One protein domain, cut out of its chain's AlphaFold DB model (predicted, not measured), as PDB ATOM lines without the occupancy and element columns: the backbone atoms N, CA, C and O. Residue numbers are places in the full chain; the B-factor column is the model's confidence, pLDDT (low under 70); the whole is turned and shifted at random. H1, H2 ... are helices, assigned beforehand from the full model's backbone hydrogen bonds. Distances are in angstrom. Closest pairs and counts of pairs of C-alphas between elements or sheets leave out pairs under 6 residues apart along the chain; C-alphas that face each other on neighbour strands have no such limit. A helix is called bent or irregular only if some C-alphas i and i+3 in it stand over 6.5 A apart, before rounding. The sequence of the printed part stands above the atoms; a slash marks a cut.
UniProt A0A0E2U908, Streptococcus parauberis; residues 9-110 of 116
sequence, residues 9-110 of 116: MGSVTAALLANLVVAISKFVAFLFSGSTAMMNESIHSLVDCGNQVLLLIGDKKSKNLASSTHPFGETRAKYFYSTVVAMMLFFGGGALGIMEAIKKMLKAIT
ATOM      1  N   MET A   9      47.287  41.983  29.615       79.00
ATOM      2  CA  MET A   9      46.236  40.956  29.551       79.00
ATOM      3  C   MET A   9      46.813  39.538  29.545       79.00
ATOM      4  O   MET A   9      46.248  38.640  30.162       79.00
ATOM      5  N   GLY A  10      47.969  39.348  28.898       82.06
ATOM      6  CA  GLY A  10      48.696  38.079  28.967       82.06
ATOM      7  C   GLY A  10      49.041  37.698  30.408       82.06
ATOM      8  O   GLY A  10      48.910  36.533  30.772       82.06
ATOM      9  N   SER A  11      49.391  38.685  31.236       86.12
ATOM     10  CA  SER A  11      49.671  38.485  32.659       86.12
ATOM     11  C   SER A  11      48.434  38.074  33.453       86.12
ATOM     12  O   SER A  11      48.531  37.155  34.256       86.12
ATOM     13  N   VAL A  12      47.265  38.685  33.212       87.06
ATOM     14  CA  VAL A  12      46.017  38.308  33.909       87.06
ATOM     15  C   VAL A  12      45.603  36.879  33.555       87.06
ATOM     16  O   VAL A  12      45.254  36.105  34.441       87.06
ATOM     17  N   THR A  13      45.692  36.492  32.280       90.06
ATOM     18  CA  THR A  13      45.382  35.118  31.858       90.06
ATOM     19  C   THR A  13      46.379  34.104  32.425       90.06
ATOM     20  O   THR A  13      45.968  33.038  32.876       90.06
ATOM     21  N   ALA A  14      47.678  34.421  32.437       91.00
ATOM     22  CA  ALA A  14      48.689  33.558  33.050       91.00
ATOM     23  C   ALA A  14      48.455  33.399  34.560       91.00
ATOM     24  O   ALA A  14      48.529  32.287  35.081       91.00
ATOM     25  N   ALA A  15      48.108  34.493  35.243       90.12
ATOM     26  CA  ALA A  15      47.780  34.481  36.661       90.12
ATOM     27  C   ALA A  15      46.513  33.656  36.952       90.12
ATOM     28  O   ALA A  15      46.503  32.911  37.928       90.12
ATOM     29  N   LEU A  16      45.503  33.697  36.071       92.38
ATOM     30  CA  LEU A  16      44.321  32.833  36.167       92.38
ATOM     31  C   LEU A  16      44.673  31.354  36.089       92.38
ATOM     32  O   LEU A  16      44.221  30.580  36.929       92.38
ATOM     33  N   LEU A  17      45.481  30.958  35.109       94.00
ATOM     34  CA  LEU A  17      45.894  29.562  34.966       94.00
ATOM     35  C   LEU A  17      46.696  29.090  36.184       94.00
ATOM     36  O   LEU A  17      46.431  28.008  36.703       94.00
ATOM     37  N   ALA A  18      47.626  29.915  36.669       93.88
ATOM     38  CA  ALA A  18      48.403  29.611  37.866       93.88
ATOM     39  C   ALA A  18      47.501  29.444  39.101       93.88
ATOM     40  O   ALA A  18      47.596  28.435  39.801       93.88
ATOM     41  N   ASN A  19      46.575  30.380  39.330       94.44
ATOM     42  CA  ASN A  19      45.652  30.311  40.460       94.44
ATOM     43  C   ASN A  19      44.692  29.126  40.357       94.44
ATOM     44  O   ASN A  19      44.380  28.526  41.380       94.44
ATOM     45  N   LEU A  20      44.280  28.729  39.149       94.75
ATOM     46  CA  LEU A  20      43.429  27.555  38.957       94.75
ATOM     47  C   LEU A  20      44.151  26.269  39.379       94.75
ATOM     48  O   LEU A  20      43.582  25.443  40.090       94.75
ATOM     49  N   VAL A  21      45.421  26.119  38.988       96.25
ATOM     50  CA  VAL A  21      46.253  24.976  39.392       96.25
ATOM     51  C   VAL A  21      46.417  24.939  40.911       96.25
ATOM     52  O   VAL A  21      46.253  23.879  41.522       96.25
ATOM     53  N   VAL A  22      46.684  26.088  41.538       95.00
ATOM     54  CA  VAL A  22      46.797  26.187  43.001       95.00
ATOM     55  C   VAL A  22      45.465  25.865  43.680       95.00
ATOM     56  O   VAL A  22      45.449  25.086  44.631       95.00
ATOM     57  N   ALA A  23      44.349  26.401  43.182       94.94
ATOM     58  CA  ALA A  23      43.018  26.171  43.739       94.94
ATOM     59  C   ALA A  23      42.630  24.688  43.682       94.94
ATOM     60  O   ALA A  23      42.207  24.132  44.694       94.94
ATOM     61  N   ILE A  24      42.843  24.030  42.538       95.62
ATOM     62  CA  ILE A  24      42.614  22.586  42.383       95.62
ATOM     63  C   ILE A  24      43.506  21.803  43.348       95.62
ATOM     64  O   ILE A  24      43.014  20.931  44.061       95.62
ATOM     65  N   SER A  25      44.797  22.136  43.419       96.00
ATOM     66  CA  SER A  25      45.739  21.438  44.303       96.00
ATOM     67  C   SER A  25      45.329  21.548  45.774       96.00
ATOM     68  O   SER A  25      45.304  20.543  46.483       96.00
ATOM     69  N   LYS A  26      44.952  22.750  46.232       94.56
ATOM     70  CA  LYS A  26      44.479  22.979  47.605       94.56
ATOM     71  C   LYS A  26      43.162  22.265  47.880       94.56
ATOM     72  O   LYS A  26      43.039  21.632  48.922       94.56
ATOM     73  N   PHE A  27      42.219  22.303  46.940       94.00
ATOM     74  CA  PHE A  27      40.931  21.632  47.090       94.00
ATOM     75  C   PHE A  27      41.093  20.114  47.215       94.00
ATOM     76  O   PHE A  27      40.525  19.501  48.115       94.00
ATOM     77  N   VAL A  28      41.933  19.512  46.370       95.75
ATOM     78  CA  VAL A  28      42.284  18.090  46.467       95.75
ATOM     79  C   VAL A  28      42.947  17.791  47.815       95.75
ATOM     80  O   VAL A  28      42.545  16.856  48.504       95.75
ATOM     81  N   ALA A  29      43.906  18.611  48.245       94.06
ATOM     82  CA  ALA A  29      44.549  18.448  49.546       94.06
ATOM     83  C   ALA A  29      43.569  18.605  50.726       94.06
ATOM     84  O   ALA A  29      43.697  17.897  51.723       94.06
ATOM     85  N   PHE A  30      42.562  19.475  50.614       94.81
ATOM     86  CA  PHE A  30      41.472  19.579  51.581       94.81
ATOM     87  C   PHE A  30      40.646  18.289  51.647       94.81
ATOM     88  O   PHE A  30      40.395  17.818  52.754       94.81
ATOM     89  N   LEU A  31      40.283  17.686  50.507       93.75
ATOM     90  CA  LEU A  31      39.530  16.422  50.483       93.75
ATOM     91  C   LEU A  31      40.272  15.292  51.207       93.75
ATOM     92  O   LEU A  31      39.645  14.504  51.910       93.75
ATOM     93  N   PHE A  32      41.598  15.233  51.074       94.88
ATOM     94  CA  PHE A  32      42.415  14.256  51.796       94.88
ATOM     95  C   PHE A  32      42.622  14.618  53.272       94.88
ATOM     96  O   PHE A  32      42.631  13.736  54.125       94.88
ATOM     97  N   SER A  33      42.811  15.902  53.586       94.00
ATOM     98  CA  SER A  33      43.130  16.348  54.946       94.00
ATOM     99  C   SER A  33      41.911  16.460  55.863       94.00
ATOM    100  O   SER A  33      42.074  16.353  57.077       94.00
ATOM    101  N   GLY A  34      40.728  16.779  55.333       89.25
ATOM    102  CA  GLY A  34      39.523  17.074  56.117       89.25
ATOM    103  C   GLY A  34      39.610  18.325  57.010       89.25
ATOM    104  O   GLY A  34      38.723  18.558  57.824       89.25
ATOM    105  N   SER A  35      40.671  19.135  56.897       93.31
ATOM    106  CA  SER A  35      40.928  20.265  57.800       93.31
ATOM    107  C   SER A  35      40.183  21.540  57.398       93.31
ATOM    108  O   SER A  35      40.291  22.007  56.260       93.31
ATOM    109  N   THR A  36      39.531  22.188  58.370       90.88
ATOM    110  CA  THR A  36      38.888  23.506  58.212       90.88
ATOM    111  C   THR A  36      39.873  24.592  57.770       90.88
ATOM    112  O   THR A  36      39.506  25.480  57.002       90.88
ATOM    113  N   ALA A  37      41.139  24.514  58.197       91.38
ATOM    114  CA  ALA A  37      42.171  25.453  57.758       91.38
ATOM    115  C   ALA A  37      42.474  25.293  56.257       91.38
ATOM    116  O   ALA A  37      42.527  26.281  55.527       91.38
ATOM    117  N   MET A  38      42.584  24.048  55.777       94.00
ATOM    118  CA  MET A  38      42.822  23.760  54.358       94.00
ATOM    119  C   MET A  38      41.599  24.086  53.487       94.00
ATOM    120  O   MET A  38      41.747  24.521  52.343       94.00
ATOM    121  N   MET A  39      40.388  23.944  54.039       93.31
ATOM    122  CA  MET A  39      39.152  24.404  53.396       93.31
ATOM    123  C   MET A  39      39.197  25.912  53.139       93.31
ATOM    124  O   MET A  39      38.929  26.355  52.024       93.31
ATOM    125  N   ASN A  40      39.575  26.698  54.153       92.75
ATOM    126  CA  ASN A  40      39.659  28.152  54.038       92.75
ATOM    127  C   ASN A  40      40.700  28.584  52.992       92.75
ATOM    128  O   ASN A  40      40.422  29.449  52.167       92.75
ATOM    129  N   GLU A  41      41.858  27.922  52.964       93.69
ATOM    130  CA  GLU A  41      42.892  28.131  51.940       93.69
ATOM    131  C   GLU A  41      42.403  27.798  50.520       93.69
ATOM    132  O   GLU A  41      42.740  28.497  49.561       93.69
ATOM    133  N   SER A  42      41.585  26.752  50.379       93.75
ATOM    134  CA  SER A  42      40.983  26.359  49.098       93.75
ATOM    135  C   SER A  42      39.949  27.380  48.619       93.75
ATOM    136  O   SER A  42      39.959  27.769  47.451       93.75
ATOM    137  N   ILE A  43      39.088  27.859  49.526       92.38
ATOM    138  CA  ILE A  43      38.109  28.919  49.244       92.38
ATOM    139  C   ILE A  43      38.826  30.210  48.844       92.38
ATOM    140  O   ILE A  43      38.422  30.854  47.881       92.38
ATOM    141  N   HIS A  44      39.911  30.563  49.531       91.94
ATOM    142  CA  HIS A  44      40.698  31.748  49.201       91.94
ATOM    143  C   HIS A  44      41.225  31.693  47.761       91.94
ATOM    144  O   HIS A  44      40.975  32.601  46.971       91.94
ATOM    145  N   SER A  45      41.860  30.581  47.374       94.38
ATOM    146  CA  SER A  45      42.364  30.416  46.006       94.38
ATOM    147  C   SER A  45      41.253  30.372  44.950       94.38
ATOM    148  O   SER A  45      41.463  30.829  43.827       94.38
ATOM    149  N   LEU A  46      40.052  29.897  45.296       93.31
ATOM    150  CA  LEU A  46      38.884  29.994  44.418       93.31
ATOM    151  C   LEU A  46      38.434  31.453  44.214       93.31
ATOM    152  O   LEU A  46      38.131  31.854  43.087       93.31
ATOM    153  N   VAL A  47      38.410  32.254  45.282       93.06
ATOM    154  CA  VAL A  47      38.077  33.687  45.219       93.06
ATOM    155  C   VAL A  47      39.080  34.441  44.339       93.06
ATOM    156  O   VAL A  47      38.673  35.272  43.521       93.06
ATOM    157  N   ASP A  48      40.367  34.100  44.409       91.88
ATOM    158  CA  ASP A  48      41.399  34.700  43.556       91.88
ATOM    159  C   ASP A  48      41.184  34.415  42.063       91.88
ATOM    160  O   ASP A  48      41.330  35.318  41.228       91.88
ATOM    161  N   CYS A  49      40.778  33.190  41.709       94.00
ATOM    162  CA  CYS A  49      40.361  32.875  40.342       94.00
ATOM    163  C   CYS A  49      39.159  33.731  39.915       94.00
ATOM    164  O   CYS A  49      39.146  34.265  38.804       94.00
ATOM    165  N   GLY A  50      38.170  33.905  40.797       92.44
ATOM    166  CA  GLY A  50      36.997  34.748  40.542       92.44
ATOM    167  C   GLY A  50      37.364  36.201  40.222       92.44
ATOM    168  O   GLY A  50      36.875  36.768  39.240       92.44
ATOM    169  N   ASN A  51      38.296  36.780  40.982       93.50
ATOM    170  CA  ASN A  51      38.789  38.141  40.754       93.50
ATOM    171  C   ASN A  51      39.447  38.292  39.376       93.50
ATOM    172  O   ASN A  51      39.178  39.249  38.647       93.50
ATOM    173  N   GLN A  52      40.272  37.325  38.970       92.88
ATOM    174  CA  GLN A  52      40.894  37.336  37.645       92.88
ATOM    175  C   GLN A  52      39.873  37.153  36.519       92.88
ATOM    176  O   GLN A  52      39.971  37.841  35.502       92.88
ATOM    177  N   VAL A  53      38.856  36.304  36.699       94.31
ATOM    178  CA  VAL A  53      37.756  36.156  35.730       94.31
ATOM    179  C   VAL A  53      37.011  37.481  35.534       94.31
ATOM    180  O   VAL A  53      36.775  37.878  34.391       94.31
ATOM    181  N   LEU A  54      36.700  38.210  36.609       93.81
ATOM    182  CA  LEU A  54      36.062  39.531  36.524       93.81
ATOM    183  C   LEU A  54      36.899  40.534  35.720       93.81
ATOM    184  O   LEU A  54      36.359  41.245  34.869       93.81
ATOM    185  N   LEU A  55      38.217  40.556  35.928       93.69
ATOM    186  CA  LEU A  55      39.123  41.404  35.149       93.69
ATOM    187  C   LEU A  55      39.138  41.019  33.663       93.69
ATOM    188  O   LEU A  55      39.132  41.903  32.801       93.69
ATOM    189  N   LEU A  56      39.110  39.719  33.348       93.38
ATOM    190  CA  LEU A  56      39.039  39.244  31.963       93.38
ATOM    191  C   LEU A  56      37.719  39.636  31.286       93.38
ATOM    192  O   LEU A  56      37.730  40.034  30.118       93.38
ATOM    193  N   ILE A  57      36.595  39.564  32.008       93.75
ATOM    194  CA  ILE A  57      35.286  40.027  31.523       93.75
ATOM    195  C   ILE A  57      35.340  41.528  31.235       93.75
ATOM    196  O   ILE A  57      34.930  41.956  30.154       93.75
ATOM    197  N   GLY A  58      35.890  42.319  32.158       92.06
ATOM    198  CA  GLY A  58      36.045  43.760  31.977       92.06
ATOM    199  C   GLY A  58      36.886  44.128  30.763       92.06
ATOM    200  O   GLY A  58      36.520  45.028  30.008       92.06
ATOM    201  N   ASP A  59      37.974  43.399  30.517       91.44
ATOM    202  CA  ASP A  59      38.809  43.608  29.335       91.44
ATOM    203  C   ASP A  59      38.101  43.176  28.041       91.44
ATOM    204  O   ASP A  59      38.124  43.926  27.062       91.44
ATOM    205  N   LYS A  60      37.408  42.027  28.033       90.69
ATOM    206  CA  LYS A  60      36.601  41.591  26.880       90.69
ATOM    207  C   LYS A  60      35.549  42.640  26.530       90.69
ATOM    208  O   LYS A  60      35.428  43.010  25.366       90.69
ATOM    209  N   LYS A  61      34.842  43.151  27.538       89.50
ATOM    210  CA  LYS A  61      33.813  44.176  27.369       89.50
ATOM    211  C   LYS A  61      34.411  45.513  26.924       89.50
ATOM    212  O   LYS A  61      33.866  46.154  26.041       89.50
ATOM    213  N   SER A  62      35.603  45.870  27.408       90.38
ATOM    214  CA  SER A  62      36.298  47.096  26.982       90.38
ATOM    215  C   SER A  62      36.693  47.145  25.505       90.38
ATOM    216  O   SER A  62      36.984  48.217  24.983       90.38
ATOM    217  N   LYS A  63      36.704  45.999  24.821       89.56
ATOM    218  CA  LYS A  63      37.001  45.904  23.388       89.56
ATOM    219  C   LYS A  63      35.761  46.050  22.505       89.56
ATOM    220  O   LYS A  63      35.911  46.079  21.286       89.56
ATOM    221  N   ASN A  64      34.565  46.129  23.090       88.44
ATOM    222  CA  ASN A  64      33.346  46.346  22.324       88.44
ATOM    223  C   ASN A  64      33.333  47.776  21.769       88.44
ATOM    224  O   ASN A  64      33.422  48.761  22.508       88.44
ATOM    225  N   LEU A  65      33.232  47.854  20.443       83.81
ATOM    226  CA  LEU A  65      33.108  49.092  19.681       83.81
ATOM    227  C   LEU A  65      31.722  49.722  19.888       83.81
ATOM    228  O   LEU A  65      30.853  49.152  20.551       83.81
ATOM    229  N   ALA A  66      31.525  50.914  19.327       86.69
ATOM    230  CA  ALA A  66      30.258  51.625  19.406       86.69
ATOM    231  C   ALA A  66      29.082  50.757  18.924       86.69
ATOM    232  O   ALA A  66      29.157  50.087  17.893       86.69
ATOM    233  N   SER A  67      27.994  50.791  19.686       86.19
ATOM    234  CA  SER A  67      26.732  50.107  19.404       86.19
ATOM    235  C   SER A  67      25.576  51.079  19.628       86.19
ATOM    236  O   SER A  67      25.753  52.111  20.273       86.19
ATOM    237  N   SER A  68      24.374  50.749  19.152       86.69
ATOM    238  CA  SER A  68      23.169  51.566  19.370       86.69
ATOM    239  C   SER A  68      22.906  51.848  20.859       86.69
ATOM    240  O   SER A  68      22.461  52.937  21.204       86.69
ATOM    241  N   THR A  69      23.249  50.908  21.744       88.88
ATOM    242  CA  THR A  69      23.135  51.065  23.205       88.88
ATOM    243  C   THR A  69      24.320  51.789  23.851       88.88
ATOM    244  O   THR A  69      24.158  52.381  24.912       88.88
ATOM    245  N   HIS A  70      25.501  51.774  23.224       85.50
ATOM    246  CA  HIS A  70      26.711  52.457  23.696       85.50
ATOM    247  C   HIS A  70      27.359  53.225  22.533       85.50
ATOM    248  O   HIS A  70      28.301  52.714  21.917       85.50
ATOM    249  N   PRO A  71      26.892  54.454  22.231       86.38
ATOM    250  CA  PRO A  71      27.361  55.232  21.078       86.38
ATOM    251  C   PRO A  71      28.862  55.547  21.111       86.38
ATOM    252  O   PRO A  71      29.482  55.740  20.071       86.38
ATOM    253  N   PHE A  72      29.460  55.560  22.305       85.88
ATOM    254  CA  PHE A  72      30.890  55.802  22.524       85.88
ATOM    255  C   PHE A  72      31.714  54.515  22.739       85.88
ATOM    256  O   PHE A  72      32.904  54.594  23.040       85.88
ATOM    257  N   GLY A  73      31.101  53.332  22.598       89.69
ATOM    258  CA  GLY A  73      31.719  52.038  22.912       89.69
ATOM    259  C   GLY A  73      31.852  51.771  24.416       89.69
ATOM    260  O   GLY A  73      31.412  52.560  25.254       89.69
ATOM    261  N   GLU A  74      32.464  50.641  24.772       90.31
ATOM    262  CA  GLU A  74      32.547  50.173  26.165       90.31
ATOM    263  C   GLU A  74      33.965  50.226  26.756       90.31
ATOM    264  O   GLU A  74      34.233  49.599  27.777       90.31
ATOM    265  N   THR A  75      34.886  51.013  26.191       88.94
ATOM    266  CA  THR A  75      36.307  51.069  26.603       88.94
ATOM    267  C   THR A  75      36.521  51.275  28.108       88.94
ATOM    268  O   THR A  75      37.479  50.760  28.688       88.94
ATOM    269  N   ARG A  76      35.604  51.982  28.783       90.94
ATOM    270  CA  ARG A  76      35.666  52.230  30.235       90.94
ATOM    271  C   ARG A  76      35.308  51.017  31.099       90.94
ATOM    272  O   ARG A  76      35.590  51.038  32.297       90.94
ATOM    273  N   ALA A  77      34.743  49.955  30.521       91.38
ATOM    274  CA  ALA A  77      34.354  48.750  31.246       91.38
ATOM    275  C   ALA A  77      35.531  48.165  32.038       91.38
ATOM    276  O   ALA A  77      35.365  47.801  33.195       91.38
ATOM    277  N   LYS A  78      36.750  48.171  31.492       90.94
ATOM    278  CA  LYS A  78      37.930  47.654  32.199       90.94
ATOM    279  C   LYS A  78      38.155  48.314  33.564       90.94
ATOM    280  O   LYS A  78      38.416  47.615  34.539       90.94
ATOM    281  N   TYR A  79      38.014  49.637  33.643       93.19
ATOM    282  CA  TYR A  79      38.146  50.373  34.904       93.19
ATOM    283  C   TYR A  79      37.008  50.041  35.860       93.19
ATOM    284  O   TYR A  79      37.257  49.794  37.033       93.19
ATOM    285  N   PHE A  80      35.779  49.951  35.348       94.75
ATOM    286  CA  PHE A  80      34.620  49.573  36.151       94.75
ATOM    287  C   PHE A  80      34.806  48.202  36.815       94.75
ATOM    288  O   PHE A  80      34.703  48.092  38.034       94.75
ATOM    289  N   TYR A  81      35.160  47.170  36.042       94.81
ATOM    290  CA  TYR A  81      35.387  45.829  36.591       94.81
ATOM    291  C   TYR A  81      36.598  45.786  37.538       94.81
ATOM    292  O   TYR A  81      36.550  45.080  38.542       94.81
ATOM    293  N   SER A  82      37.654  46.572  37.288       93.62
ATOM    294  CA  SER A  82      38.774  46.704  38.232       93.62
ATOM    295  C   SER A  82      38.349  47.336  39.560       93.62
ATOM    296  O   SER A  82      38.806  46.897  40.614       93.62
ATOM    297  N   THR A  83      37.468  48.337  39.532       95.56
ATOM    298  CA  THR A  83      36.903  48.945  40.744       95.56
ATOM    299  C   THR A  83      36.025  47.957  41.500       95.56
ATOM    300  O   THR A  83      36.128  47.874  42.718       95.56
ATOM    301  N   VAL A  84      35.213  47.158  40.800       95.38
ATOM    302  CA  VAL A  84      34.398  46.100  41.425       95.38
ATOM    303  C   VAL A  84      35.282  45.093  42.165       95.38
ATOM    304  O   VAL A  84      35.006  44.780  43.320       95.38
ATOM    305  N   VAL A  85      36.375  44.639  41.543       94.75
ATOM    306  CA  VAL A  85      37.347  43.742  42.194       94.75
ATOM    307  C   VAL A  85      37.986  44.413  43.414       94.75
ATOM    308  O   VAL A  85      38.052  43.807  44.482       94.75
ATOM    309  N   ALA A  86      38.401  45.679  43.302       95.12
ATOM    310  CA  ALA A  86      38.961  46.425  44.429       95.12
ATOM    311  C   ALA A  86      37.958  46.563  45.589       95.12
ATOM    312  O   ALA A  86      38.330  46.367  46.744       95.12
ATOM    313  N   MET A  87      36.684  46.836  45.293       95.06
ATOM    314  CA  MET A  87      35.613  46.883  46.290       95.06
ATOM    315  C   MET A  87      35.393  45.516  46.943       95.06
ATOM    316  O   MET A  87      35.285  45.449  48.162       95.06
ATOM    317  N   MET A  88      35.366  44.424  46.176       91.50
ATOM    318  CA  MET A  88      35.237  43.071  46.734       91.50
ATOM    319  C   MET A  88      36.362  42.751  47.719       91.50
ATOM    320  O   MET A  88      36.088  42.290  48.825       91.50
ATOM    321  N   LEU A  89      37.610  43.040  47.348       91.81
ATOM    322  CA  LEU A  89      38.764  42.829  48.223       91.81
ATOM    323  C   LEU A  89      38.698  43.721  49.467       91.81
ATOM    324  O   LEU A  89      38.902  43.243  50.582       91.81
ATOM    325  N   PHE A  90      38.374  45.001  49.282       93.50
ATOM    326  CA  PHE A  90      38.320  45.972  50.367       93.50
ATOM    327  C   PHE A  90      37.193  45.678  51.360       93.50
ATOM    328  O   PHE A  90      37.448  45.562  52.553       93.50
ATOM    329  N   PHE A  91      35.954  45.528  50.890       93.56
ATOM    330  CA  PHE A  91      34.810  45.286  51.765       93.56
ATOM    331  C   PHE A  91      34.786  43.851  52.286       93.56
ATOM    332  O   PHE A  91      34.541  43.654  53.471       93.56
ATOM    333  N   GLY A  92      35.078  42.855  51.444       88.88
ATOM    334  CA  GLY A  92      35.130  41.456  51.866       88.88
ATOM    335  C   GLY A  92      36.232  41.218  52.897       88.88
ATOM    336  O   GLY A  92      35.959  40.744  53.998       88.88
ATOM    337  N   GLY A  93      37.468  41.616  52.584       87.25
ATOM    338  CA  GLY A  93      38.594  41.486  53.511       87.25
ATOM    339  C   GLY A  93      38.470  42.406  54.726       87.25
ATOM    340  O   GLY A  93      38.694  41.975  55.857       87.25
ATOM    341  N   GLY A  94      38.064  43.658  54.513       92.19
ATOM    342  CA  GLY A  94      37.937  44.666  55.564       92.19
ATOM    343  C   GLY A  94      36.841  44.349  56.576       92.19
ATOM    344  O   GLY A  94      37.093  44.421  57.778       92.19
ATOM    345  N   ALA A  95      35.648  43.940  56.130       93.00
ATOM    346  CA  ALA A  95      34.557  43.587  57.040       93.00
ATOM    347  C   ALA A  95      34.917  42.367  57.898       93.00
ATOM    348  O   ALA A  95      34.759  42.411  59.119       93.00
ATOM    349  N   LEU A  96      35.469  41.313  57.285       90.25
ATOM    350  CA  LEU A  96      35.935  40.133  58.017       90.25
ATOM    351  C   LEU A  96      37.062  40.486  58.997       90.25
ATOM    352  O   LEU A  96      37.045  40.027  60.140       90.25
ATOM    353  N   GLY A  97      37.999  41.345  58.587       91.62
ATOM    354  CA  GLY A  97      39.079  41.835  59.443       91.62
ATOM    355  C   GLY A  97      38.565  42.594  60.667       91.62
ATOM    356  O   GLY A  97      38.986  42.303  61.786       91.62
ATOM    357  N   ILE A  98      37.614  43.515  60.479       94.81
ATOM    358  CA  ILE A  98      36.988  44.275  61.573       94.81
ATOM    359  C   ILE A  98      36.215  43.339  62.508       94.81
ATOM    360  O   ILE A  98      36.367  43.432  63.727       94.81
ATOM    361  N   MET A  99      35.422  42.410  61.965       93.19
ATOM    362  CA  MET A  99      34.677  41.435  62.769       93.19
ATOM    363  C   MET A  99      35.605  40.588  63.643       93.19
ATOM    364  O   MET A  99      35.352  40.408  64.838       93.19
ATOM    365  N   GLU A 100      36.689  40.078  63.063       89.31
ATOM    366  CA  GLU A 100      37.646  39.240  63.779       89.31
ATOM    367  C   GLU A 100      38.448  40.053  64.811       89.31
ATOM    368  O   GLU A 100      38.703  39.567  65.915       89.31
ATOM    369  N   ALA A 101      38.779  41.311  64.504       91.00
ATOM    370  CA  ALA A 101      39.420  42.234  65.440       91.00
ATOM    371  C   ALA A 101      38.532  42.524  66.662       91.00
ATOM    372  O   ALA A 101      38.985  42.353  67.794       91.00
ATOM    373  N   ILE A 102      37.257  42.876  66.450       94.12
ATOM    374  CA  ILE A 102      36.290  43.113  67.536       94.12
ATOM    375  C   ILE A 102      36.126  41.851  68.388       94.12
ATOM    376  O   ILE A 102      36.218  41.918  69.614       94.12
ATOM    377  N   LYS A 103      35.956  40.680  67.758       91.00
ATOM    378  CA  LYS A 103      35.834  39.398  68.472       91.00
ATOM    379  C   LYS A 103      37.050  39.129  69.363       91.00
ATOM    380  O   LYS A 103      36.889  38.733  70.518       91.00
ATOM    381  N   LYS A 104      38.263  39.350  68.848       88.25
ATOM    382  CA  LYS A 104      39.506  39.155  69.609       88.25
ATOM    383  C   LYS A 104      39.650  40.159  70.748       88.25
ATOM    384  O   LYS A 104      40.018  39.744  71.843       88.25
ATOM    385  N   MET A 105      39.314  41.431  70.531       89.81
ATOM    386  CA  MET A 105      39.347  42.455  71.582       89.81
ATOM    387  C   MET A 105      38.382  42.135  72.729       89.81
ATOM    388  O   MET A 105      38.783  42.164  73.890       89.81
ATOM    389  N   LEU A 106      37.144  41.744  72.418       90.81
ATOM    390  CA  LEU A 106      36.156  41.360  73.431       90.81
ATOM    391  C   LEU A 106      36.587  40.108  74.209       90.81
ATOM    392  O   LEU A 106      36.468  40.059  75.433       90.81
ATOM    393  N   LYS A 107      37.154  39.109  73.519       83.88
ATOM    394  CA  LYS A 107      37.676  37.900  74.170       83.88
ATOM    395  C   LYS A 107      38.877  38.206  75.073       83.88
ATOM    396  O   LYS A 107      38.945  37.681  76.179       83.88
ATOM    397  N   ALA A 108      39.789  39.073  74.632       73.06
ATOM    398  CA  ALA A 108      40.972  39.480  75.394       73.06
ATOM    399  C   ALA A 108      40.630  40.304  76.648       73.06
ATOM    400  O   ALA A 108      41.348  40.224  77.639       73.06
ATOM    401  N   ILE A 109      39.518  41.044  76.631       63.06
ATOM    402  CA  ILE A 109      38.990  41.800  77.782       63.06
ATOM    403  C   ILE A 109      38.270  40.901  78.807       63.06
ATOM    404  O   ILE A 109      37.991  41.342  79.920       63.06
ATOM    405  N   THR A 110      38.045  39.615  78.501       60.62
ATOM    406  CA  THR A 110      37.369  38.668  79.404       60.62
ATOM    407  C   THR A 110      38.313  37.636  80.070       60.62
ATOM    408  O   THR A 110      38.025  36.442  79.994       60.62
TER     409      THR A 110
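AT A GLANCE: This is residues 9 to 110 of the 116 residues of a protein of Streptococcus parauberis (UniProt A0A0E2U908). Three long helices make an open zigzag: H1 and H2 lie side by side as a helical hairpin, and H2 and H3 make a narrow V that is closed at the end with the long link and opens away from it. H2 is in the middle, and the far part of H3, residues 90 to 108, sticks out with residues 109 and 110. The printed part has 102 residues with three named helices, in the order H1, H2, H3, and no named strand; the class is all helix. The whole is loose, with a radius of gyration of the C-alphas of 18.6 A, and elongated, spanning 61 by 35 by 20 A.

IN THESE COORDINATES: Find C-alpha 9 at (46.236, 40.956, 29.551); from there H1, residues 9 to 33, runs 35.5 A to Ser 33. After residues 34 and 35, look for C-alpha 36 at (38.888, 23.506, 58.212), where H2 begins; it holds residues 36 to 62 and is 39.2 A long. Residues 63 to 76 follow with no named element. H3, residues 77 to 108, is the longest helix by residues, and its 45.6 A end at C-alpha 108, at (40.972, 39.480, 75.394).

HOW THE PARTS SIT: Start with H1 and H2, a helical hairpin on a tight link. They touch, with 37 pairs of C-alphas within 8 A, and the closest C-alphas are those of Ala 23 and Ser 45, 4.9 A apart. Their lines stand at a shallow tilt of 22 degrees, and they run opposite ways. Go on to H2 and H3, which also form a helical hairpin and run opposite ways, at a shallow tilt of 23 degrees. Here the touch is made by residues 51 to 62 of H2 and residues 77 to 85 of H3 alone; the closest C-alphas are those of Gly 58 and Lys 78, 4.3 A apart. Centre to centre, H1 and H2 are 9.4 A apart, while H2 and H3 are 15.1 A apart. H1 and H3 are apart. In the backbones of H1, H2 and H3, every O i to N i+4 pair is within hydrogen-bond range, and no helix is bent or irregular.

THE WHOLE: The two C-alphas farthest apart are those of Ser 68, in the long link from H2 to H3, and Thr 110, at 63.0 A. Residues 32 to 37 and residues 90 to 110 stand free; without them the body spans 50 by 23 by 18 A. The printed part has no cut. In the B-factor column the mean pLDDT of the printed part is 90.9, and you will find values under 70 at residues 109 to 110 of this model.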